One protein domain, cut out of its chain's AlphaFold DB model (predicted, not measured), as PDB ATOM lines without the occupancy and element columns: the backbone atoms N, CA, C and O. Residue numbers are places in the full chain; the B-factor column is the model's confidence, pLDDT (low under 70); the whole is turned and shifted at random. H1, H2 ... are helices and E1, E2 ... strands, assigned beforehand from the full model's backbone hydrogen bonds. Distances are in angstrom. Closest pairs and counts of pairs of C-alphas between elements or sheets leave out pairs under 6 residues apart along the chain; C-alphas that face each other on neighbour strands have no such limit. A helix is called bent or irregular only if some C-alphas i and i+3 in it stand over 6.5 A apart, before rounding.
ATOM      1  N   ASP A  29     200.934 190.947 143.523       93.56
ATOM      2  CA  ASP A  29     201.723 190.047 144.350       93.56
ATOM      3  C   ASP A  29     200.953 188.756 144.683       93.56
ATOM      4  O   ASP A  29     199.733 188.747 144.829       93.56
ATOM      5  N   LEU A  30     201.659 187.623 144.705       92.94
ATOM      6  CA  LEU A  30     201.080 186.296 144.930       92.94
ATOM      7  C   LEU A  30     201.928 185.506 145.943       92.94
ATOM      8  O   LEU A  30     203.102 185.246 145.657       92.94
ATOM      9  N   PRO A  31     201.355 185.060 147.081       93.56
ATOM     10  CA  PRO A  31     199.997 185.346 147.573       93.56
ATOM     11  C   PRO A  31     199.734 186.844 147.810       93.56
ATOM     12  O   PRO A  31     200.672 187.602 148.028       93.56
ATOM     13  N   GLU A  32     198.473 187.273 147.802       94.56
ATOM     14  CA  GLU A  32     198.127 188.698 147.920       94.56
ATOM     15  C   GLU A  32     198.706 189.347 149.194       94.56
ATOM     16  O   GLU A  32     198.570 188.848 150.321       94.56
ATOM     17  N   GLY A  33     199.384 190.479 149.014       91.19
ATOM     18  CA  GLY A  33     200.060 191.221 150.072       91.19
ATOM     19  C   GLY A  33     201.352 190.575 150.588       91.19
ATOM     20  O   GLY A  33     201.904 191.066 151.581       91.19
ATOM     21  N   CYS A  34     201.846 189.487 149.980       94.50
ATOM     22  CA  CYS A  34     203.077 188.815 150.410       94.50
ATOM     23  C   CYS A  34     204.286 189.748 150.397       94.50
ATOM     24  O   CYS A  34     205.157 189.631 151.265       94.50
ATOM     25  N   PHE A  35     204.328 190.694 149.454       91.44
ATOM     26  CA  PHE A  35     205.487 191.552 149.263       91.44
ATOM     27  C   PHE A  35     205.626 192.538 150.423       91.44
ATOM     28  O   PHE A  35     206.676 192.612 151.064       91.44
ATOM     29  N   ASN A  36     204.524 193.203 150.774       90.69
ATOM     30  CA  ASN A  36     204.473 194.149 151.889       90.69
ATOM     31  C   ASN A  36     204.647 193.449 153.245       90.69
ATOM     32  O   ASN A  36     205.305 193.978 154.141       90.69
ATOM     33  N   LYS A  37     204.108 192.231 153.388       92.56
ATOM     34  CA  LYS A  37     204.219 191.421 154.613       92.56
ATOM     35  C   LYS A  37     205.565 190.698 154.753       92.56
ATOM     36  O   LYS A  37     205.808 190.094 155.793       92.56
ATOM     37  N   LYS A  38     206.438 190.750 153.736       91.19
ATOM     38  CA  LYS A  38     207.733 190.043 153.691       91.19
ATOM     39  C   LYS A  38     207.600 188.529 153.937       91.19
ATOM     40  O   LYS A  38     208.458 187.927 154.582       91.19
ATOM     41  N   VAL A  39     206.528 187.924 153.427       94.00
ATOM     42  CA  VAL A  39     206.277 186.475 153.502       94.00
ATOM     43  C   VAL A  39     206.872 185.812 152.264       94.00
ATOM     44  O   VAL A  39     206.709 186.330 151.165       94.00
ATOM     45  N   TYR A  40     207.559 184.678 152.425       93.62
ATOM     46  CA  TYR A  40     208.192 183.951 151.318       93.62
ATOM     47  C   TYR A  40     207.609 182.537 151.178       93.62
ATOM     48  O   TYR A  40     207.345 181.903 152.202       93.62
ATOM     49  N   PRO A  41     207.455 182.012 149.947       95.69
ATOM     50  CA  PRO A  41     207.756 182.666 148.671       95.69
ATOM     51  C   PRO A  41     206.740 183.763 148.303       95.69
ATOM     52  O   PRO A  41     205.579 183.697 148.695       95.69
ATOM     53  N   CYS A  42     207.187 184.758 147.535       96.62
ATOM     54  CA  CYS A  42     206.346 185.855 147.051       96.62
ATOM     55  C   CYS A  42     206.664 186.184 145.595       96.62
ATOM     56  O   CYS A  42     207.805 186.516 145.276       96.62
ATOM     57  N   ALA A  43     205.671 186.095 144.716       96.94
ATOM     58  CA  ALA A  43     205.806 186.446 143.310       96.94
ATOM     59  C   ALA A  43     205.281 187.859 143.055       96.94
ATOM     60  O   ALA A  43     204.181 188.179 143.480       96.94
ATOM     61  N   LEU A  44     206.039 188.671 142.326       96.75
ATOM     62  CA  LEU A  44     205.609 189.938 141.752       96.75
ATOM     63  C   LEU A  44     205.415 189.763 140.252       96.75
ATOM     64  O   LEU A  44     206.345 189.368 139.547       96.75
ATOM     65  N   ARG A  45     204.222 190.092 139.771       96.81
ATOM     66  CA  ARG A  45     203.870 190.101 138.354       96.81
ATOM     67  C   ARG A  45     203.608 191.525 137.897       96.81
ATOM     68  O   ARG A  45     202.844 192.238 138.541       96.81
ATOM     69  N   VAL A  46     204.181 191.903 136.759       95.44
ATOM     70  CA  VAL A  46     203.991 193.208 136.109       95.44
ATOM     71  C   VAL A  46     203.364 192.978 134.735       95.44
ATOM     72  O   VAL A  46     204.090 192.750 133.767       95.44
ATOM     73  N   PRO A  47     202.023 192.984 134.611       93.31
ATOM     74  CA  PRO A  47     201.365 192.761 133.325       93.31
ATOM     75  C   PRO A  47     201.646 193.867 132.304       93.31
ATOM     76  O   PRO A  47     201.792 193.565 131.127       93.31
ATOM     77  N   SER A  48     201.754 195.124 132.750       91.25
ATOM     78  CA  SER A  48     201.916 196.301 131.886       91.25
ATOM     79  C   SER A  48     202.775 197.382 132.549       91.25
ATOM     80  O   SER A  48     202.658 197.604 133.757       91.25
ATOM     81  N   GLY A  49     203.566 198.113 131.758       89.56
ATOM     82  CA  GLY A  49     204.444 199.182 132.250       89.56
ATOM     83  C   GLY A  49     205.736 198.650 132.877       89.56
ATOM     84  O   GLY A  49     206.213 197.584 132.507       89.56
ATOM     85  N   PHE A  50     206.325 199.387 133.817       90.19
ATOM     86  CA  PHE A  50     207.523 198.961 134.544       90.19
ATOM     87  C   PHE A  50     207.362 199.202 136.046       90.19
ATOM     88  O   PHE A  50     206.894 200.255 136.477       90.19
ATOM     89  N   LEU A  51     207.767 198.233 136.861       92.88
ATOM     90  CA  LEU A  51     207.719 198.346 138.313       92.88
ATOM     91  C   LEU A  51     209.125 198.594 138.848       92.88
ATOM     92  O   LEU A  51     209.979 197.713 138.765       92.88
ATOM     93  N   ARG A  52     209.347 199.769 139.441       93.69
ATOM     94  CA  ARG A  52     210.546 200.066 140.229       93.69
ATOM     95  C   ARG A  52     210.214 199.992 141.713       93.69
ATOM     96  O   ARG A  52     209.276 200.644 142.160       93.69
ATOM     97  N   PHE A  53     211.009 199.253 142.474       93.31
ATOM     98  CA  PHE A  53     210.892 199.198 143.928       93.31
ATOM     99  C   PHE A  53     212.259 199.026 144.583       93.31
ATOM    100  O   PHE A  53     213.214 198.550 143.969       93.31
ATOM    101  N   GLU A  54     212.336 199.417 145.849       93.69
ATOM    102  CA  GLU A  54     213.537 199.297 146.667       93.69
ATOM    103  C   GLU A  54     213.297 198.291 147.787       93.69
ATOM    104  O   GLU A  54     212.207 198.207 148.360       93.69
ATOM    105  N   ARG A  55     214.324 197.508 148.105       89.94
ATOM    106  CA  ARG A  55     214.293 196.534 149.188       89.94
ATOM    107  C   ARG A  55     215.616 196.567 149.933       89.94
ATOM    108  O   ARG A  55     216.620 196.034 149.475       89.94
ATOM    109  N   GLY A  56     215.608 197.201 151.102       89.38
ATOM    110  CA  GLY A  56     216.846 197.487 151.822       89.38
ATOM    111  C   GLY A  56     217.694 198.473 151.022       89.38
ATOM    112  O   GLY A  56     217.299 199.622 150.864       89.38
ATOM    113  N   HIS A  57     218.833 198.015 150.511       92.88
ATOM    114  CA  HIS A  57     219.742 198.821 149.690       92.88
ATOM    115  C   HIS A  57     219.742 198.427 148.210       92.88
ATOM    116  O   HIS A  57     220.573 198.927 147.451       92.88
ATOM    117  N   ASP A  58     218.822 197.546 147.819       95.81
ATOM    118  CA  ASP A  58     218.776 196.965 146.487       95.81
ATOM    119  C   ASP A  58     217.583 197.539 145.720       95.81
ATOM    120  O   ASP A  58     216.460 197.608 146.231       95.81
ATOM    121  N   VAL A  59     217.831 197.967 144.489       95.50
ATOM    122  CA  VAL A  59     216.832 198.530 143.581       95.50
ATOM    123  C   VAL A  59     216.507 197.489 142.524       95.50
ATOM    124  O   VAL A  59     217.393 197.001 141.823       95.50
ATOM    125  N   PHE A  60     215.223 197.190 142.377       96.31
ATOM    126  CA  PHE A  60     214.710 196.298 141.349       96.31
ATOM    127  C   PHE A  60     213.862 197.095 140.371       96.31
ATOM    128  O   PHE A  60     213.028 197.912 140.769       96.31
ATOM    129  N   GLN A  61     214.056 196.828 139.086       96.19
ATOM    130  CA  GLN A  61     213.210 197.326 138.016       96.19
ATOM    131  C   GLN A  61     212.753 196.164 137.150       96.19
ATOM    132  O   GLN A  61     213.565 195.485 136.524       96.19
ATOM    133  N   LEU A  62     211.448 195.931 137.127       96.00
ATOM    134  CA  LEU A  62     210.808 194.882 136.345       96.00
ATOM    135  C   LEU A  62     210.105 195.493 135.147       96.00
ATOM    136  O   LEU A  62     209.364 196.464 135.287       96.00
ATOM    137  N   GLY A  63     210.344 194.921 133.973       94.38
ATOM    138  CA  GLY A  63     209.692 195.370 132.752       94.38
ATOM    139  C   GLY A  63     208.286 194.824 132.615       94.38
ATOM    140  O   GLY A  63     207.849 193.952 133.366       94.38
ATOM    141  N   GLU A  64     207.614 195.283 131.576       92.88
ATOM    142  CA  GLU A  64     206.328 194.746 131.168       92.88
ATOM    143  C   GLU A  64     206.417 193.230 130.936       92.88
ATOM    144  O   GLU A  64     207.434 192.713 130.458       92.88
ATOM    145  N   ASN A  65     205.337 192.521 131.267       94.94
ATOM    146  CA  ASN A  65     205.222 191.069 131.172       94.94
ATOM    147  C   ASN A  65     206.279 190.298 131.984       94.94
ATOM    148  O   ASN A  65     206.660 189.187 131.596       94.94
ATOM    149  N   SER A  66     206.737 190.861 133.105       96.81
ATOM    150  CA  SER A  66     207.744 190.228 133.964       96.81
ATOM    151  C   SER A  66     207.147 189.601 135.216       96.81
ATOM    152  O   SER A  66     206.283 190.190 135.861       96.81
ATOM    153  N   ASP A  67     207.674 188.430 135.575       97.25
ATOM    154  CA  ASP A  67     207.320 187.684 136.783       97.25
ATOM    155  C   ASP A  67     208.602 187.405 137.581       97.25
ATOM    156  O   ASP A  67     209.477 186.664 137.118       97.25
ATOM    157  N   LEU A  68     208.717 187.975 138.780       97.56
ATOM    158  CA  LEU A  68     209.855 187.805 139.685       97.56
ATOM    159  C   LEU A  68     209.392 187.132 140.977       97.56
ATOM    160  O   LEU A  68     208.493 187.630 141.640       97.56
ATOM    161  N   VAL A  69     210.027 186.035 141.380       97.75
ATOM    162  CA  VAL A  69     209.715 185.340 142.635       97.75
ATOM    163  C   VAL A  69     210.832 185.538 143.637       97.75
ATOM    164  O   VAL A  69     211.972 185.164 143.385       97.75
ATOM    165  N   PHE A  70     210.498 186.059 144.808       97.44
ATOM    166  CA  PHE A  70     211.362 186.041 145.977       97.44
ATOM    167  C   PHE A  70     211.168 184.730 146.728       97.44
ATOM    168  O   PHE A  70     210.087 184.446 147.237       97.44
ATOM    169  N   LEU A  71     212.235 183.941 146.814       96.75
ATOM    170  CA  LEU A  71     212.283 182.680 147.557       96.75
ATOM    171  C   LEU A  71     212.758 182.892 149.002       96.75
ATOM    172  O   LEU A  71     212.621 182.009 149.839       96.75
ATOM    173  N   GLY A  72     213.317 184.067 149.296       95.88
ATOM    174  CA  GLY A  72     213.740 184.470 150.629       95.88
ATOM    175  C   GLY A  72     214.199 185.931 150.674       95.88
ATOM    176  O   GLY A  72     214.008 186.676 149.707       95.88
ATOM    177  N   PRO A  73     214.848 186.355 151.776       93.62
ATOM    178  CA  PRO A  73     215.341 187.720 151.968       93.62
ATOM    179  C   PRO A  73     216.326 188.201 150.896       93.62
ATOM    180  O   PRO A  73     216.233 189.352 150.481       93.62
ATOM    181  N   LYS A  74     217.216 187.315 150.435       95.44
ATOM    182  CA  LYS A  74     218.274 187.611 149.455       95.44
ATOM    183  C   LYS A  74     218.224 186.723 148.213       95.44
ATOM    184  O   LYS A  74     219.083 186.829 147.353       95.44
ATOM    185  N   LYS A  75     217.240 185.821 148.124       96.75
ATOM    186  CA  LYS A  75     217.139 184.830 147.050       96.75
ATOM    187  C   LYS A  75     215.926 185.110 146.176       96.75
ATOM    188  O   LYS A  75     214.809 185.194 146.695       96.75
ATOM    189  N   PHE A  76     216.128 185.213 144.869       97.38
ATOM    190  CA  PHE A  76     215.053 185.458 143.912       97.38
ATOM    191  C   PHE A  76     215.242 184.681 142.607       97.38
ATOM    192  O   PHE A  76     216.306 184.132 142.335       97.38
ATOM    193  N   LYS A  77     214.188 184.635 141.796       96.62
ATOM    194  CA  LYS A  77     214.137 183.952 140.506       96.62
ATOM    195  C   LYS A  77     213.302 184.748 139.516       96.62
ATOM    196  O   LYS A  77     212.163 185.097 139.815       96.62
ATOM    197  N   LEU A  78     213.842 184.993 138.326       97.56
ATOM    198  CA  LEU A  78     213.075 185.553 137.215       97.56
ATOM    199  C   LEU A  78     212.377 184.414 136.463       97.56
ATOM    200  O   LEU A  78     213.035 183.546 135.887       97.56
ATOM    201  N   LEU A  79     211.045 184.403 136.474       96.44
ATOM    202  CA  LEU A  79     210.245 183.401 135.764       96.44
ATOM    203  C   LEU A  79     209.920 183.829 134.336       96.44
ATOM    204  O   LEU A  79     209.871 182.979 133.447       96.44
ATOM    205  N   LYS A  80     209.711 185.129 134.113       97.12
ATOM    206  CA  LYS A  80     209.325 185.702 132.820       97.12
ATOM    207  C   LYS A  80     209.818 187.142 132.705       97.12
ATOM    208  O   LYS A  80     209.948 187.825 133.718       97.12
ATOM    209  N   GLY A  81     210.029 187.602 131.474       96.81
ATOM    210  CA  GLY A  81     210.267 189.009 131.163       96.81
ATOM    211  C   GLY A  81     211.697 189.451 131.447       96.81
ATOM    212  O   GLY A  81     212.644 188.710 131.174       96.81
ATOM    213  N   ARG A  82     211.853 190.687 131.925       97.38
ATOM    214  CA  ARG A  82     213.143 191.377 132.038       97.38
ATOM    215  C   ARG A  82     213.254 192.078 133.385       97.38
ATOM    216  O   ARG A  82     212.288 192.676 133.857       97.38
ATOM    217  N   ALA A  83     214.438 192.022 133.978       97.69
ATOM    218  CA  ALA A  83     214.729 192.677 135.243       97.69
ATOM    219  C   ALA A  83     216.086 193.376 135.185       97.69
ATOM    220  O   ALA A  83     217.079 192.783 134.771       97.69
ATOM    221  N   TRP A  84     216.132 194.619 135.644       97.75
ATOM    222  CA  TRP A  84     217.365 195.342 135.917       97.75
ATOM    223  C   TRP A  84     217.487 195.526 137.424       97.75
ATOM    224  O   TRP A  84     216.537 195.953 138.082       97.75
ATOM    225  N   ILE A  85     218.625 195.126 137.978       97.56
ATOM    226  CA  ILE A  85     218.821 195.022 139.421       97.56
ATOM    227  C   ILE A  85     220.125 195.721 139.771       97.56
ATOM    228  O   ILE A  85     221.167 195.428 139.188       97.56
ATOM    229  N   GLN A  86     220.049 196.640 140.728       96.88
ATOM    230  CA  GLN A  86     221.196 197.319 141.317       96.88
ATOM    231  C   GLN A  86     221.246 196.936 142.789       96.88
ATOM    232  O   GLN A  86     220.421 197.391 143.579       96.88
ATOM    233  N   SER A  87     222.185 196.075 143.149       96.56
ATOM    234  CA  SER A  87     222.294 195.514 144.487       96.56
ATOM    235  C   SER A  87     223.542 196.016 145.191       96.56
ATOM    236  O   SER A  87     224.634 195.966 144.630       96.56
ATOM    237  N   LYS A  88     223.401 196.446 146.444       94.94
ATOM    238  CA  LYS A  88     224.554 196.654 147.336       94.94
ATOM    239  C   LYS A  88     224.794 195.447 148.230       94.94
ATOM    240  O   LYS A  88     225.876 195.332 148.804       94.94
ATOM    241  N   SER A  89     223.797 194.574 148.361       94.12
ATOM    242  CA  SER A  89     223.908 193.320 149.090       94.12
ATOM    243  C   SER A  89     224.251 192.154 148.157       94.12
ATOM    244  O   SER A  89     224.046 192.227 146.944       94.12
ATOM    245  N   ASP A  90     224.795 191.076 148.717       94.88
ATOM    246  CA  ASP A  90     224.975 189.824 147.985       94.88
ATOM    247  C   ASP A  90     223.612 189.138 147.794       94.88
ATOM    248  O   ASP A  90     222.987 188.688 148.764       94.88
ATOM    249  N   LEU A  91     223.129 189.118 146.551       96.69
ATOM    250  CA  LEU A  91     221.870 188.491 146.165       96.69
ATOM    251  C   LEU A  91     222.115 187.160 145.467       96.69
ATOM    252  O   LEU A  91     222.941 187.048 144.567       96.69
ATOM    253  N   THR A  92     221.295 186.174 145.806       96.75
ATOM    254  CA  THR A  92     221.275 184.876 145.144       96.75
ATOM    255  C   THR A  92     220.189 184.828 144.072       96.75
ATOM    256  O   THR A  92     218.991 184.890 144.360       96.75
ATOM    257  N   ILE A  93     220.601 184.638 142.828       95.62
ATOM    258  CA  ILE A  93     219.740 184.398 141.675       95.62
ATOM    259  C   ILE A  93     219.596 182.888 141.501       95.62
ATOM    260  O   ILE A  93     220.565 182.185 141.216       95.62
ATOM    261  N   GLU A  94     218.386 182.365 141.650       94.56
ATOM    262  CA  GLU A  94     218.087 180.983 141.291       94.56
ATOM    263  C   GLU A  94     217.672 180.912 139.822       94.56
ATOM    264  O   GLU A  94     216.571 181.324 139.458       94.56
ATOM    265  N   VAL A  95     218.528 180.339 138.975       91.12
ATOM    266  CA  VAL A  95     218.152 180.006 137.593       91.12
ATOM    267  C   VAL A  95     217.377 178.686 137.585       91.12
ATOM    268  O   VAL A  95     216.296 178.588 136.998       91.12
ATOM    269  N   GLN A  96     217.892 177.686 138.308       87.25
ATOM    270  CA  GLN A  96     217.251 176.398 138.600       87.25
ATOM    271  C   GLN A  96     217.625 175.943 140.023       87.25
ATOM    272  O   GLN A  96     218.614 176.440 140.554       87.25
ATOM    273  N   PRO A  97     216.894 174.997 140.646       86.44
ATOM    274  CA  PRO A  97     217.155 174.592 142.033       86.44
ATOM    275  C   PRO A  97     218.613 174.199 142.340       86.44
ATOM    276  O   PRO A  97     219.100 174.470 143.432       86.44
ATOM    277  N   GLU A  98     219.325 173.610 141.374       85.50
ATOM    278  CA  GLU A  98     220.729 173.173 141.505       85.50
ATOM    279  C   GLU A  98     221.754 174.169 140.926       85.50
ATOM    280  O   GLU A  98     222.955 173.881 140.867       85.50
ATOM    281  N   PHE A  99     221.284 175.325 140.453       88.81
ATOM    282  CA  PHE A  99     222.080 176.309 139.734       88.81
ATOM    283  C   PHE A  99     221.764 177.719 140.227       88.81
ATOM    284  O   PHE A  99     220.754 178.339 139.860       88.81
ATOM    285  N   LEU A 100     222.668 178.202 141.073       91.88
ATOM    286  CA  LEU A 100     222.572 179.473 141.764       91.88
ATOM    287  C   LEU A 100     223.676 180.408 141.281       91.88
ATOM    288  O   LEU A 100     224.779 179.984 140.934       91.88
ATOM    289  N   MET A 101     223.390 181.699 141.292       93.19
ATOM    290  CA  MET A 101     224.396 182.730 141.084       93.19
ATOM    291  C   MET A 101     224.358 183.703 142.243       93.19
ATOM    292  O   MET A 101     223.273 184.063 142.685       93.19
ATOM    293  N   SER A 102     225.520 184.127 142.717       94.69
ATOM    294  CA  SER A 102     225.647 185.268 143.615       94.69
ATOM    295  C   SER A 102     225.957 186.506 142.798       94.69
ATOM    296  O   SER A 102     226.699 186.433 141.819       94.69
ATOM    297  N   SER A 103     225.373 187.631 143.184       96.12
ATOM    298  CA  SER A 103     225.575 188.910 142.523       96.12
ATOM    299  C   SER A 103     225.542 190.039 143.539       96.12
ATOM    300  O   SER A 103     224.529 190.251 144.210       96.12
ATOM    301  N   GLN A 104     226.604 190.837 143.550       96.81
ATOM    302  CA  GLN A 104     226.666 192.125 144.233       96.81
ATOM    303  C   GLN A 104     227.062 193.200 143.218       96.81
ATOM    304  O   GLN A 104     228.117 193.103 142.601       96.81
ATOM    305  N   GLY A 105     226.211 194.206 143.020       97.00
ATOM    306  CA  GLY A 105     226.375 195.238 141.996       97.00
ATOM    307  C   GLY A 105     225.220 195.265 140.996       97.00
ATOM    308  O   GLY A 105     224.066 195.031 141.357       97.00
ATOM    309  N   GLU A 106     225.516 195.586 139.741       97.50
ATOM    310  CA  GLU A 106     224.517 195.862 138.713       97.50
ATOM    311  C   GLU A 106     224.418 194.765 137.639       97.50
ATOM    312  O   GLU A 106     225.389 194.445 136.949       97.50
ATOM    313  N   ILE A 107     223.211 194.221 137.450       97.75
ATOM    314  CA  ILE A 107     222.930 193.153 136.482       97.75
ATOM    315  C   ILE A 107     221.647 193.406 135.698       97.75
ATOM    316  O   ILE A 107     220.683 193.992 136.197       97.75
ATOM    317  N   TYR A 108     221.609 192.879 134.478       98.12
ATOM    318  CA  TYR A 108     220.405 192.812 133.660       98.12
ATOM    319  C   TYR A 108     220.075 191.363 133.312       98.12
ATOM    320  O   TYR A 108     220.922 190.615 132.820       98.12
ATOM    321  N   LEU A 109     218.825 190.982 133.549       97.88
ATOM    322  CA  LEU A 109     218.298 189.641 133.367       97.88
ATOM    323  C   LEU A 109     217.177 189.654 132.334       97.88
ATOM    324  O   LEU A 109     216.287 190.503 132.377       97.88
ATOM    325  N   GLU A 110     217.177 188.665 131.452       97.69
ATOM    326  CA  GLU A 110     216.143 188.488 130.440       97.69
ATOM    327  C   GLU A 110     215.792 187.010 130.295       97.69
ATOM    328  O   GLU A 110     216.648 186.162 130.044       97.69
ATOM    329  N   LYS A 111     214.513 186.677 130.467       96.56
ATOM    330  CA  LYS A 111     214.037 185.309 130.289       96.56
ATOM    331  C   LYS A 111     213.863 185.013 128.799       96.56
ATOM    332  O   LYS A 111     212.956 185.547 128.172       96.56
ATOM    333  N   LEU A 112     214.698 184.125 128.256       94.44
ATOM    334  CA  LEU A 112     214.640 183.724 126.843       94.44
ATOM    335  C   LEU A 112     213.630 182.595 126.587       94.44
ATOM    336  O   LEU A 112     213.009 182.529 125.531       94.44
ATOM    337  N   SER A 113     213.486 181.675 127.541       91.50
ATOM    338  CA  SER A 113     212.571 180.528 127.468       91.50
ATOM    339  C   SER A 113     212.218 180.038 128.876       91.50
ATOM    340  O   SER A 113     212.681 180.613 129.860       91.50
ATOM    341  N   SER A 114     211.441 178.958 129.021       87.31
ATOM    342  CA  SER A 114     211.119 178.376 130.339       87.31
ATOM    343  C   SER A 114     212.371 178.007 131.148       87.31
ATOM    344  O   SER A 114     212.428 178.247 132.355       87.31
ATOM    345  N   THR A 115     213.434 177.543 130.489       86.38
ATOM    346  CA  THR A 115     214.708 177.157 131.119       86.38
ATOM    347  C   THR A 115     215.832 178.164 130.883       86.38
ATOM    348  O   THR A 115     216.729 178.265 131.712       86.38
ATOM    349  N   GLY A 116     215.756 178.943 129.801       92.25
ATOM    350  CA  GLY A 116     216.777 179.892 129.362       92.25
ATOM    351  C   GLY A 116     216.691 181.256 130.043       92.25
ATOM    352  O   GLY A 116     215.607 181.840 130.125       92.25
ATOM    353  N   ILE A 117     217.825 181.783 130.495       96.12
ATOM    354  CA  ILE A 117     217.997 183.159 130.968       96.12
ATOM    355  C   ILE A 117     219.256 183.758 130.341       96.12
ATOM    356  O   ILE A 117     220.302 183.116 130.315       96.12
ATOM    357  N   LEU A 118     219.154 184.975 129.826       97.31
ATOM    358  CA  LEU A 118     220.279 185.803 129.423       97.31
ATOM    359  C   LEU A 118     220.637 186.727 130.577       97.31
ATOM    360  O   LEU A 118     219.770 187.386 131.151       97.31
ATOM    361  N   ILE A 119     221.921 186.760 130.905       97.25
ATOM    362  CA  ILE A 119     222.470 187.591 131.966       97.25
ATOM    363  C   ILE A 119     223.518 188.487 131.341       97.25
ATOM    364  O   ILE A 119     224.419 188.004 130.653       97.25
ATOM    365  N   ARG A 120     223.389 189.787 131.583       97.88
ATOM    366  CA  ARG A 120     224.373 190.800 131.212       97.88
ATOM    367  C   ARG A 120     224.925 191.377 132.512       97.88
ATOM    368  O   ARG A 120     224.162 191.946 133.298       97.88
ATOM    369  N   ASN A 121     226.214 191.167 132.765       97.44
ATOM    370  CA  ASN A 121     226.888 191.718 133.934       97.44
ATOM    371  C   ASN A 121     227.301 193.158 133.617       97.44
ATOM    372  O   ASN A 121     228.220 193.376 132.829       97.44
ATOM    373  N   LEU A 122     226.583 194.127 134.184       97.00
ATOM    374  CA  LEU A 122     226.817 195.540 133.903       97.00
ATOM    375  C   LEU A 122     227.921 196.087 134.801       97.00
ATOM    376  O   LEU A 122     228.818 196.744 134.303       97.00
ATOM    377  N   ASP A 123     227.866 195.793 136.099       96.50
ATOM    378  CA  ASP A 123     228.858 196.231 137.084       96.50
ATOM    379  C   ASP A 123     228.700 195.426 138.383       96.50
ATOM    380  O   ASP A 123     228.317 195.960 139.422       96.50
ATOM    381  N   SER A 124     228.845 194.102 138.311       96.56
ATOM    382  CA  SER A 124     228.667 193.215 139.466       96.56
ATOM    383  C   SER A 124     229.799 192.214 139.644       96.56
ATOM    384  O   SER A 124     230.386 191.717 138.679       96.56
ATOM    385  N   GLU A 125     230.049 191.860 140.900       95.44
ATOM    386  CA  GLU A 125     230.758 190.640 141.259       95.44
ATOM    387  C   GLU A 125     229.779 189.466 141.122       95.44
ATOM    388  O   GLU A 125     228.987 189.187 142.024       95.44
ATOM    389  N   LEU A 126     229.782 188.829 139.944       94.31
ATOM    390  CA  LEU A 126     228.897 187.710 139.631       94.31
ATOM    391  C   LEU A 126     229.651 186.385 139.707       94.31
ATOM    392  O   LEU A 126     230.540 186.121 138.894       94.31
ATOM    393  N   SER A 127     229.238 185.529 140.639       91.81
ATOM    394  CA  SER A 127     229.762 184.175 140.810       91.81
ATOM    395  C   SER A 127     228.675 183.132 140.582       91.81
ATOM    396  O   SER A 127     227.507 183.314 140.914       91.81
ATOM    397  N   ILE A 128     229.055 182.018 139.976       88.88
ATOM    398  CA  ILE A 128     228.178 180.922 139.594       88.88
ATOM    399  C   ILE A 128     228.535 179.723 140.453       88.88
ATOM    400  O   ILE A 128     229.652 179.213 140.382       88.88
ATOM    401  N   SER A 129     227.559 179.232 141.210       82.88
ATOM    402  CA  SER A 129     227.698 178.021 142.008       82.88
ATOM    403  C   SER A 129     226.706 176.954 141.552       82.88
ATOM    404  O   SER A 129     225.526 177.203 141.290       82.88
ATOM    405  N   SER A 130     227.197 175.724 141.451       78.69
ATOM    406  CA  SER A 130     226.355 174.545 141.298       78.69
ATOM    407  C   SER A 130     226.813 173.493 142.287       78.69
ATOM    408  O   SER A 130     228.010 173.290 142.475       78.69
ATOM    409  N   SER A 131     225.859 172.783 142.881       69.56
ATOM    410  CA  SER A 131     226.124 171.659 143.783       69.56
ATOM    411  C   SER A 131     226.928 170.528 143.125       69.56
ATOM    412  O   SER A 131     227.482 169.690 143.830       69.56
ATOM    413  N   ARG A 132     227.001 170.498 141.785       70.94
ATOM    414  CA  ARG A 132     227.679 169.454 141.001       70.94
ATOM    415  C   ARG A 132     228.996 169.897 140.348       70.94
ATOM    416  O   ARG A 132     229.673 169.053 139.768       70.94
ATOM    417  N   LEU A 133     229.371 171.181 140.409       64.62
ATOM    418  CA  LEU A 133     230.573 171.714 139.748       64.62
ATOM    419  C   LEU A 133     231.582 172.252 140.773       64.62
ATOM    420  O   LEU A 133     231.220 172.994 141.679       64.62
ATOM    421  N   LEU A 134     232.854 171.869 140.613       53.78
ATOM    422  CA  LEU A 134     233.971 172.189 141.519       53.78
ATOM    423  C   LEU A 134     235.007 173.144 140.893       53.78
ATOM    424  O   LEU A 134     236.194 173.083 141.213       53.78
ATOM    425  N   PRO A 135     234.577 174.048 140.001       60.69
ATOM    426  CA  PRO A 135     234.906 175.441 140.293       60.69
ATOM    427  C   PRO A 135     233.727 176.405 140.124       60.69
ATOM    428  O   PRO A 135     232.910 176.269 139.213       60.69
ATOM    429  N   SER A 136     233.693 177.416 141.001       67.88
ATOM    430  CA  SER A 136     232.865 178.609 140.822       67.88
ATOM    431  C   SER A 136     233.322 179.332 139.562       67.88
ATOM    432  O   SER A 136     234.502 179.651 139.419       67.88
ATOM    433  N   GLU A 137     232.395 179.593 138.653       81.44
ATOM    434  CA  GLU A 137     232.668 180.388 137.459       81.44
ATOM    435  C   GLU A 137     232.230 181.827 137.685       81.44
ATOM    436  O   GLU A 137     231.279 182.071 138.417       81.44
ATOM    437  N   ALA A 138     232.901 182.787 137.061       89.19
ATOM    438  CA  ALA A 138     232.491 184.182 137.100       89.19
ATOM    439  C   ALA A 138     232.115 184.656 135.696       89.19
ATOM    440  O   ALA A 138     232.754 184.275 134.712       89.19
ATOM    441  N   LEU A 139     231.094 185.507 135.605       92.81
ATOM    442  CA  LEU A 139     230.818 186.280 134.396       92.81
ATOM    443  C   LEU A 139     231.476 187.652 134.576       92.81
ATOM    444  O   LEU A 139     231.036 188.381 135.461       92.81
ATOM    445  N   PRO A 140     232.500 188.032 133.792       94.25
ATOM    446  CA  PRO A 140     233.169 189.317 133.988       94.25
ATOM    447  C   PRO A 140     232.255 190.514 133.689       94.25
ATOM    448  O   PRO A 140     231.270 190.397 132.955       94.25
ATOM    449  N   ILE A 141     232.604 191.678 134.236       95.75
ATOM    450  CA  ILE A 141     231.912 192.948 133.979       95.75
ATOM    451  C   ILE A 141     231.988 193.294 132.484       95.75
ATOM    452  O   ILE A 141     233.017 193.096 131.842       95.75
ATOM    453  N   GLY A 142     230.885 193.787 131.917       96.25
ATOM    454  CA  GLY A 142     230.777 194.134 130.498       96.25
ATOM    455  C   GLY A 142     230.509 192.942 129.571       96.25
ATOM    456  O   GLY A 142     230.400 193.122 128.355       96.25
ATOM    457  N   PHE A 143     230.358 191.732 130.122       96.25
ATOM    458  CA  PHE A 143     230.034 190.521 129.370       96.25
ATOM    459  C   PHE A 143     228.592 190.058 129.583       96.25
ATOM    460  O   PHE A 143     227.917 190.373 130.564       96.25
ATOM    461  N   GLN A 144     228.128 189.247 128.640       96.38
ATOM    462  CA  GLN A 144     226.857 188.554 128.690       96.38
ATOM    463  C   GLN A 144     227.011 187.071 128.378       96.38
ATOM    464  O   GLN A 144     227.874 186.660 127.597       96.38
ATOM    465  N   ASN A 145     226.125 186.266 128.956       95.75
ATOM    466  CA  ASN A 145     225.963 184.869 128.585       95.75
ATOM    467  C   ASN A 145     224.523 184.404 128.827       95.75
ATOM    468  O   ASN A 145     223.840 184.905 129.723       95.75
ATOM    469  N   TRP A 146     224.063 183.441 128.033       95.00
ATOM    470  CA  TRP A 146     222.801 182.759 128.284       95.00
ATOM    471  C   TRP A 146     223.047 181.425 128.979       95.00
ATOM    472  O   TRP A 146     224.037 180.744 128.719       95.00
ATOM    473  N   TYR A 147     222.113 181.030 129.832       92.94
ATOM    474  CA  TYR A 147     222.148 179.778 130.570       92.94
ATOM    475  C   TYR A 147     220.787 179.090 130.481       92.94
ATOM    476  O   TYR A 147     219.764 179.745 130.647       92.94
ATOM    477  N   SER A 148     220.759 177.781 130.231       88.38
ATOM    478  CA  SER A 148     219.531 176.977 130.113       88.38
ATOM    479  C   SER A 148     219.396 175.905 131.205       88.38
ATOM    480  O   SER A 148     218.540 175.023 131.098       88.38
ATOM    481  N   GLY A 149     220.207 175.975 132.263       82.69
ATOM    482  CA  GLY A 149     220.146 175.041 133.388       82.69
ATOM    483  C   GLY A 149     221.171 173.926 133.337       82.69
ATOM    484  O   GLY A 149     222.264 174.122 132.816       82.69
ATOM    485  N   MET A 150     220.809 172.764 133.882       83.44
ATOM    486  CA  MET A 150     221.676 171.587 133.947       83.44
ATOM    487  C   MET A 150     221.401 170.616 132.793       83.44
ATOM    488  O   MET A 150     220.253 170.312 132.472       83.44
ATOM    489  N   GLY A 151     222.468 170.127 132.171       80.25
ATOM    490  CA  GLY A 151     222.435 169.068 131.171       80.25
ATOM    491  C   GLY A 151     222.349 167.683 131.811       80.25
ATOM    492  O   GLY A 151     222.471 167.519 133.025       80.25
ATOM    493  N   THR A 152     222.190 166.655 130.977       79.19
ATOM    494  CA  THR A 152     222.048 165.258 131.424       79.19
ATOM    495  C   THR A 152     223.276 164.711 132.155       79.19
ATOM    496  O   THR A 152     223.140 163.767 132.926       79.19
ATOM    497  N   GLN A 153     224.460 165.300 131.958       78.88
ATOM    498  CA  GLN A 153     225.704 164.890 132.625       78.88
ATOM    499  C   GLN A 153     226.046 165.800 133.820       78.88
ATOM    500  O   GLN A 153     227.155 165.741 134.342       78.88
ATOM    501  N   GLY A 154     225.105 166.644 134.268       75.62
ATOM    502  CA  GLY A 154     225.299 167.535 135.414       75.62
ATOM    503  C   GLY A 154     226.165 168.768 135.132       75.62
ATOM    504  O   GLY A 154     226.602 169.421 136.072       75.62
ATOM    505  N   GLN A 155     226.414 169.102 133.866       82.06
ATOM    506  CA  GLN A 155     227.069 170.343 133.449       82.06
ATOM    507  C   GLN A 155     226.053 171.468 133.231       82.06
ATOM    508  O   GLN A 155     224.939 171.219 132.771       82.06
ATOM    509  N   ILE A 156     226.448 172.717 133.482       85.19
ATOM    510  CA  ILE A 156     225.620 173.876 133.132       85.19
ATOM    511  C   ILE A 156     225.581 174.017 131.604       85.19
ATOM    512  O   ILE A 156     226.612 174.176 130.951       85.19
ATOM    513  N   VAL A 157     224.379 173.990 131.030       88.56
ATOM    514  CA  VAL A 157     224.133 174.299 129.619       88.56
ATOM    515  C   VAL A 157     224.096 175.809 129.464       88.56
ATOM    516  O   VAL A 157     223.235 176.484 130.034       88.56
ATOM    517  N   ARG A 158     225.029 176.344 128.682       91.06
ATOM    518  CA  ARG A 158     225.199 177.782 128.485       91.06
ATOM    519  C   ARG A 158     225.769 178.117 127.117       91.06
ATOM    520  O   ARG A 158     226.294 177.246 126.421       91.06
ATOM    521  N   GLY A 159     225.702 179.396 126.781       89.88
ATOM    522  CA  GLY A 159     226.378 179.966 125.632       89.88
ATOM    523  C   GLY A 159     227.861 180.235 125.864       89.88
ATOM    524  O   GLY A 159     228.452 179.908 126.899       89.88
ATOM    525  N   VAL A 160     228.452 180.881 124.863       89.06
ATOM    526  CA  VAL A 160     229.797 181.449 124.937       89.06
ATOM    527  C   VAL A 160     229.698 182.838 125.567       89.06
ATOM    528  O   VAL A 160     228.899 183.663 125.121       89.06
ATOM    529  N   ILE A 161     230.515 183.083 126.594       91.75
ATOM    530  CA  ILE A 161     230.666 184.401 127.218       91.75
ATOM    531  C   ILE A 161     231.135 185.382 126.146       91.75
ATOM    532  O   ILE A 161     232.186 185.166 125.557       91.75
ATOM    533  N   ARG A 162     230.371 186.448 125.904       94.12
ATOM    534  CA  ARG A 162     230.665 187.460 124.878       94.12
ATOM    535  C   ARG A 162     230.498 188.870 125.442       94.12
ATOM    536  O   ARG A 162     229.687 189.030 126.353       94.12
ATOM    537  N   PRO A 163     231.209 189.887 124.927       95.81
ATOM    538  CA  PRO A 163     230.923 191.274 125.280       95.81
ATOM    539  C   PRO A 163     229.446 191.615 125.045       95.81
ATOM    540  O   PRO A 163     228.788 191.032 124.174       95.81
ATOM    541  N   ILE A 164     228.913 192.535 125.844       96.62
ATOM    542  CA  ILE A 164     227.552 193.041 125.659       96.62
ATOM    543  C   ILE A 164     227.474 193.783 124.322       96.62
ATOM    544  O   ILE A 164     228.266 194.684 124.052       96.62
ATOM    545  N   ASP A 165     226.493 193.419 123.496       94.50
ATOM    546  CA  ASP A 165     226.136 194.218 122.326       94.50
ATOM    547  C   ASP A 165     225.417 195.476 122.821       94.50
ATOM    548  O   ASP A 165     224.289 195.413 123.317       94.50
ATOM    549  N   GLY A 166     226.106 196.614 122.739       93.81
ATOM    550  CA  GLY A 166     225.601 197.873 123.270       93.81
ATOM    551  C   GLY A 166     224.310 198.332 122.595       93.81
ATOM    552  O   GLY A 166     223.446 198.891 123.261       93.81
ATOM    553  N   GLU A 167     224.133 198.086 121.298       93.81
ATOM    554  CA  GLU A 167     222.923 198.509 120.597       93.81
ATOM    555  C   GLU A 167     221.724 197.648 121.007       93.81
ATOM    556  O   GLU A 167     220.676 198.183 121.380       93.81
ATOM    557  N   GLU A 168     221.898 196.324 121.003       94.62
ATOM    558  CA  GLU A 168     220.886 195.369 121.466       94.62
ATOM    559  C   GLU A 168     220.490 195.660 122.922       94.62
ATOM    560  O   GLU A 168     219.305 195.770 123.257       94.62
ATOM    561  N   PHE A 169     221.490 195.867 123.784       95.81
ATOM    562  CA  PHE A 169     221.277 196.169 125.190       95.81
ATOM    563  C   PHE A 169     220.489 197.463 125.379       95.81
ATOM    564  O   PHE A 169     219.469 197.438 126.065       95.81
ATOM    565  N   LEU A 170     220.890 198.573 124.747       95.00
ATOM    566  CA  LEU A 170     220.223 199.866 124.925       95.00
ATOM    567  C   LEU A 170     218.765 199.840 124.466       95.00
ATOM    568  O   LEU A 170     217.910 200.394 125.159       95.00
ATOM    569  N   ARG A 171     218.457 199.155 123.355       93.38
ATOM    570  CA  ARG A 171     217.069 198.959 122.899       93.38
ATOM    571  C   ARG A 171     216.229 198.228 123.949       93.38
ATOM    572  O   ARG A 171     215.062 198.560 124.143       93.38
ATOM    573  N   SER A 172     216.818 197.251 124.637       92.62
ATOM    574  CA  SER A 172     216.131 196.470 125.670       92.62
ATOM    575  C   SER A 172     216.036 197.193 127.023       92.62
ATOM    576  O   SER A 172     215.037 197.043 127.731       92.62
ATOM    577  N   TRP A 173     217.059 197.966 127.390       94.56
ATOM    578  CA  TRP A 173     217.238 198.537 128.723       94.56
ATOM    579  C   TRP A 173     216.605 199.920 128.869       94.56
ATOM    580  O   TRP A 173     215.968 200.175 129.886       94.56
ATOM    581  N   LEU A 174     216.707 200.796 127.861       92.19
ATOM    582  CA  LEU A 174     216.191 202.169 127.955       92.19
ATOM    583  C   LEU A 174     214.698 202.248 128.324       92.19
ATOM    584  O   LEU A 174     214.371 203.057 129.193       92.19
ATOM    585  N   PRO A 175     213.796 201.420 127.752       87.75
ATOM    586  CA  PRO A 175     212.383 201.441 128.141       87.75
ATOM    587  C   PRO A 175     212.143 200.995 129.588       87.75
ATOM    588  O   PRO A 175     211.150 201.383 130.192       87.75
ATOM    589  N   LEU A 176     213.038 200.163 130.135       89.12
ATOM    590  CA  LEU A 176     212.946 199.639 131.496       89.12
ATOM    591  C   LEU A 176     213.508 200.618 132.528       89.12
ATOM    592  O   LEU A 176     212.953 200.729 133.612       89.12
ATOM    593  N   ALA A 177     214.597 201.311 132.186       85.50
ATOM    594  CA  ALA A 177     215.453 202.007 133.140       85.50
ATOM    595  C   ALA A 177     214.730 203.081 133.980       85.50
ATOM    596  O   ALA A 177     215.195 203.447 135.066       85.50
ATOM    597  N   GLY A 178     213.625 203.635 133.463       82.38
ATOM    598  CA  GLY A 178     212.855 204.681 134.142       82.38
ATOM    599  C   GLY A 178     213.702 205.909 134.500       82.38
ATOM    600  O   GLY A 178     213.402 206.615 135.461       82.38
ATOM    601  N   LEU A 179     214.805 206.127 133.778       85.12
ATOM    602  CA  LEU A 179     215.763 207.199 134.023       85.12
ATOM    603  C   LEU A 179     215.391 208.443 133.219       85.12
ATOM    604  O   LEU A 179     214.919 208.357 132.085       85.12
ATOM    605  N   SER A 180     215.700 209.617 133.768       88.56
ATOM    606  CA  SER A 180     215.718 210.845 132.968       88.56
ATOM    607  C   SER A 180     216.761 210.750 131.848       88.56
ATOM    608  O   SER A 180     217.756 210.033 131.964       88.56
ATOM    609  N   VAL A 181     216.594 211.544 130.786       88.94
ATOM    610  CA  VAL A 181     217.544 211.590 129.659       88.94
ATOM    611  C   VAL A 181     218.979 211.866 130.129       88.94
ATOM    612  O   VAL A 181     219.919 211.248 129.633       88.94
ATOM    613  N   ALA A 182     219.165 212.760 131.105       91.88
ATOM    614  CA  ALA A 182     220.483 213.079 131.653       91.88
ATOM    615  C   ALA A 182     221.107 211.888 132.405       91.88
ATOM    616  O   ALA A 182     222.277 211.565 132.198       91.88
ATOM    617  N   GLN A 183     220.317 211.197 133.236       91.12
ATOM    618  CA  GLN A 183     220.765 210.004 133.959       91.12
ATOM    619  C   GLN A 183     221.072 208.844 133.008       91.12
ATOM    620  O   GLN A 183     222.093 208.182 133.181       91.12
ATOM    621  N   ALA A 184     220.229 208.636 131.993       91.56
ATOM    622  CA  ALA A 184     220.445 207.630 130.966       91.56
ATOM    623  C   ALA A 184     221.752 207.900 130.215       91.56
ATOM    624  O   ALA A 184     222.597 207.017 130.142       91.56
ATOM    625  N   LYS A 185     221.988 209.134 129.741       92.81
ATOM    626  CA  LYS A 185     223.245 209.506 129.063       92.81
ATOM    627  C   LYS A 185     224.482 209.209 129.911       92.81
ATOM    628  O   LYS A 185     225.445 208.657 129.388       92.81
ATOM    629  N   ARG A 186     224.446 209.545 131.204       94.25
ATOM    630  CA  ARG A 186     225.546 209.256 132.134       94.25
ATOM    631  C   ARG A 186     225.797 207.750 132.252       94.25
ATOM    632  O   ARG A 186     226.922 207.319 132.041       94.25
TER     633      ARG A 186
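What this domain is: This is residues 29 to 186 of the 251 residues of an uncharacterized protein of Bdellovibrio sp. CG10_big_fil_rev_8_21_14_0_10_47_8 (UniProt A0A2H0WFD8). A strongly twisted sheet of ten strands is folded over on itself: the long strands E6, E7 and E8 run side by side, bend sharply and come back as a second layer facing the first. E3 and E2 extend one layer beyond E6, E5, E4 and E1 extend the other, E9 and E10 follow beside E8, H2 packs across E3 and E6 with H3 beyond it, and H1 lies by E1. The printed part has 158 residues, with H1, then E1 to E10, then H2 and H3, and its class is mixed, helices and strands. The branched sheet is antiparallel but for E5 with E6. The whole is compact, with a radius of gyration of the C-alphas of 15.2 A and spans of 43 by 37 by 27 A.

How they stand to each other: E6, residues 82 to 96, bends by 144 degrees at residue 86; E7, residues 99 to 111, bends by 137 degrees at 105; and E8, residues 117 to 130, bends by 138 degrees at 123. E6 and E7 are a hairpin, with N 93 and O 101 2.7 A apart; E7 and E8 are another, with N 102 and O 127 at 2.8 A. E9, residues 143 to 150, is antiparallel to E8, with N 117 and O 147 at 2.8 A, and E10, residues 156 to 158, to E9, with N 148 and O 157 at 2.8 A. E6 to E10 form a meander, each strand the antiparallel neighbour of the one before. On one side of E6 lie both E3, residues 58 to 62, antiparallel with N 59 and O 86 at 2.8 A, and E5, residues 75 to 80, parallel with N 76 and O 92 at 2.9 A; E7 is on the other side. E2, residues 51 to 55, is an edge strand beside E3, with N 55 and O 58 at 2.8 A. E4, residues 66 to 70, has E5 on one side, with N 69 and O 77 at 2.8 A, and on the other E1, residues 42 to 48, with N 44 and O 68 at 2.8 A. H2, residues 166 to 177, is on the sheet at a height of 10.0 A, across the strands at 87 degrees to E3 on the local plane; its closest C-alphas to E3 are those of Leu 176 and Gln 61, 6.9 A apart. H3, residues 181 to 186, is not on the sheet; it is close to but not clearly touching H2, at a steep tilt of 49 degrees, with the C-alphas of Leu 174 and Ala 184 closest at 7.5 A. H1, residues 34 to 37, only grazes the sheet; its closest C-alphas to E1 are those of Cys 34 and Cys 42, 5.5 A apart. Every O i to N i+4 pair is within hydrogen-bond range in H3, 6 of 8 are in H2, and H1 is too short for such a pair.

Where its parts are: H1 begins at C-alpha 34 (203.077, 188.815, 150.410). E1 measures 18.9 A, E5 16.3 A, E9 21.2 A and H2 14.7 A, while the bent E6, E7 and E8 span 16.9, 15.3 and 15.8 A from first to last C-alpha. E6 begins at (213.143, 191.377, 132.038), and H3 ends at C-alpha 186 (225.546, 209.256, 132.134). H2 is only just irregular: C-alphas 172 and 175 are 6.7 A apart.

The domain as a whole: The two C-alphas farthest apart, those of Gln 153 and Ala 182, are 48.5 A apart. The printed part has no cut. The link from E8 to E9, residues 131 to 142, is long. The mean pLDDT of the printed part is 91.9; residues 131 and 133 to 136 are under 70.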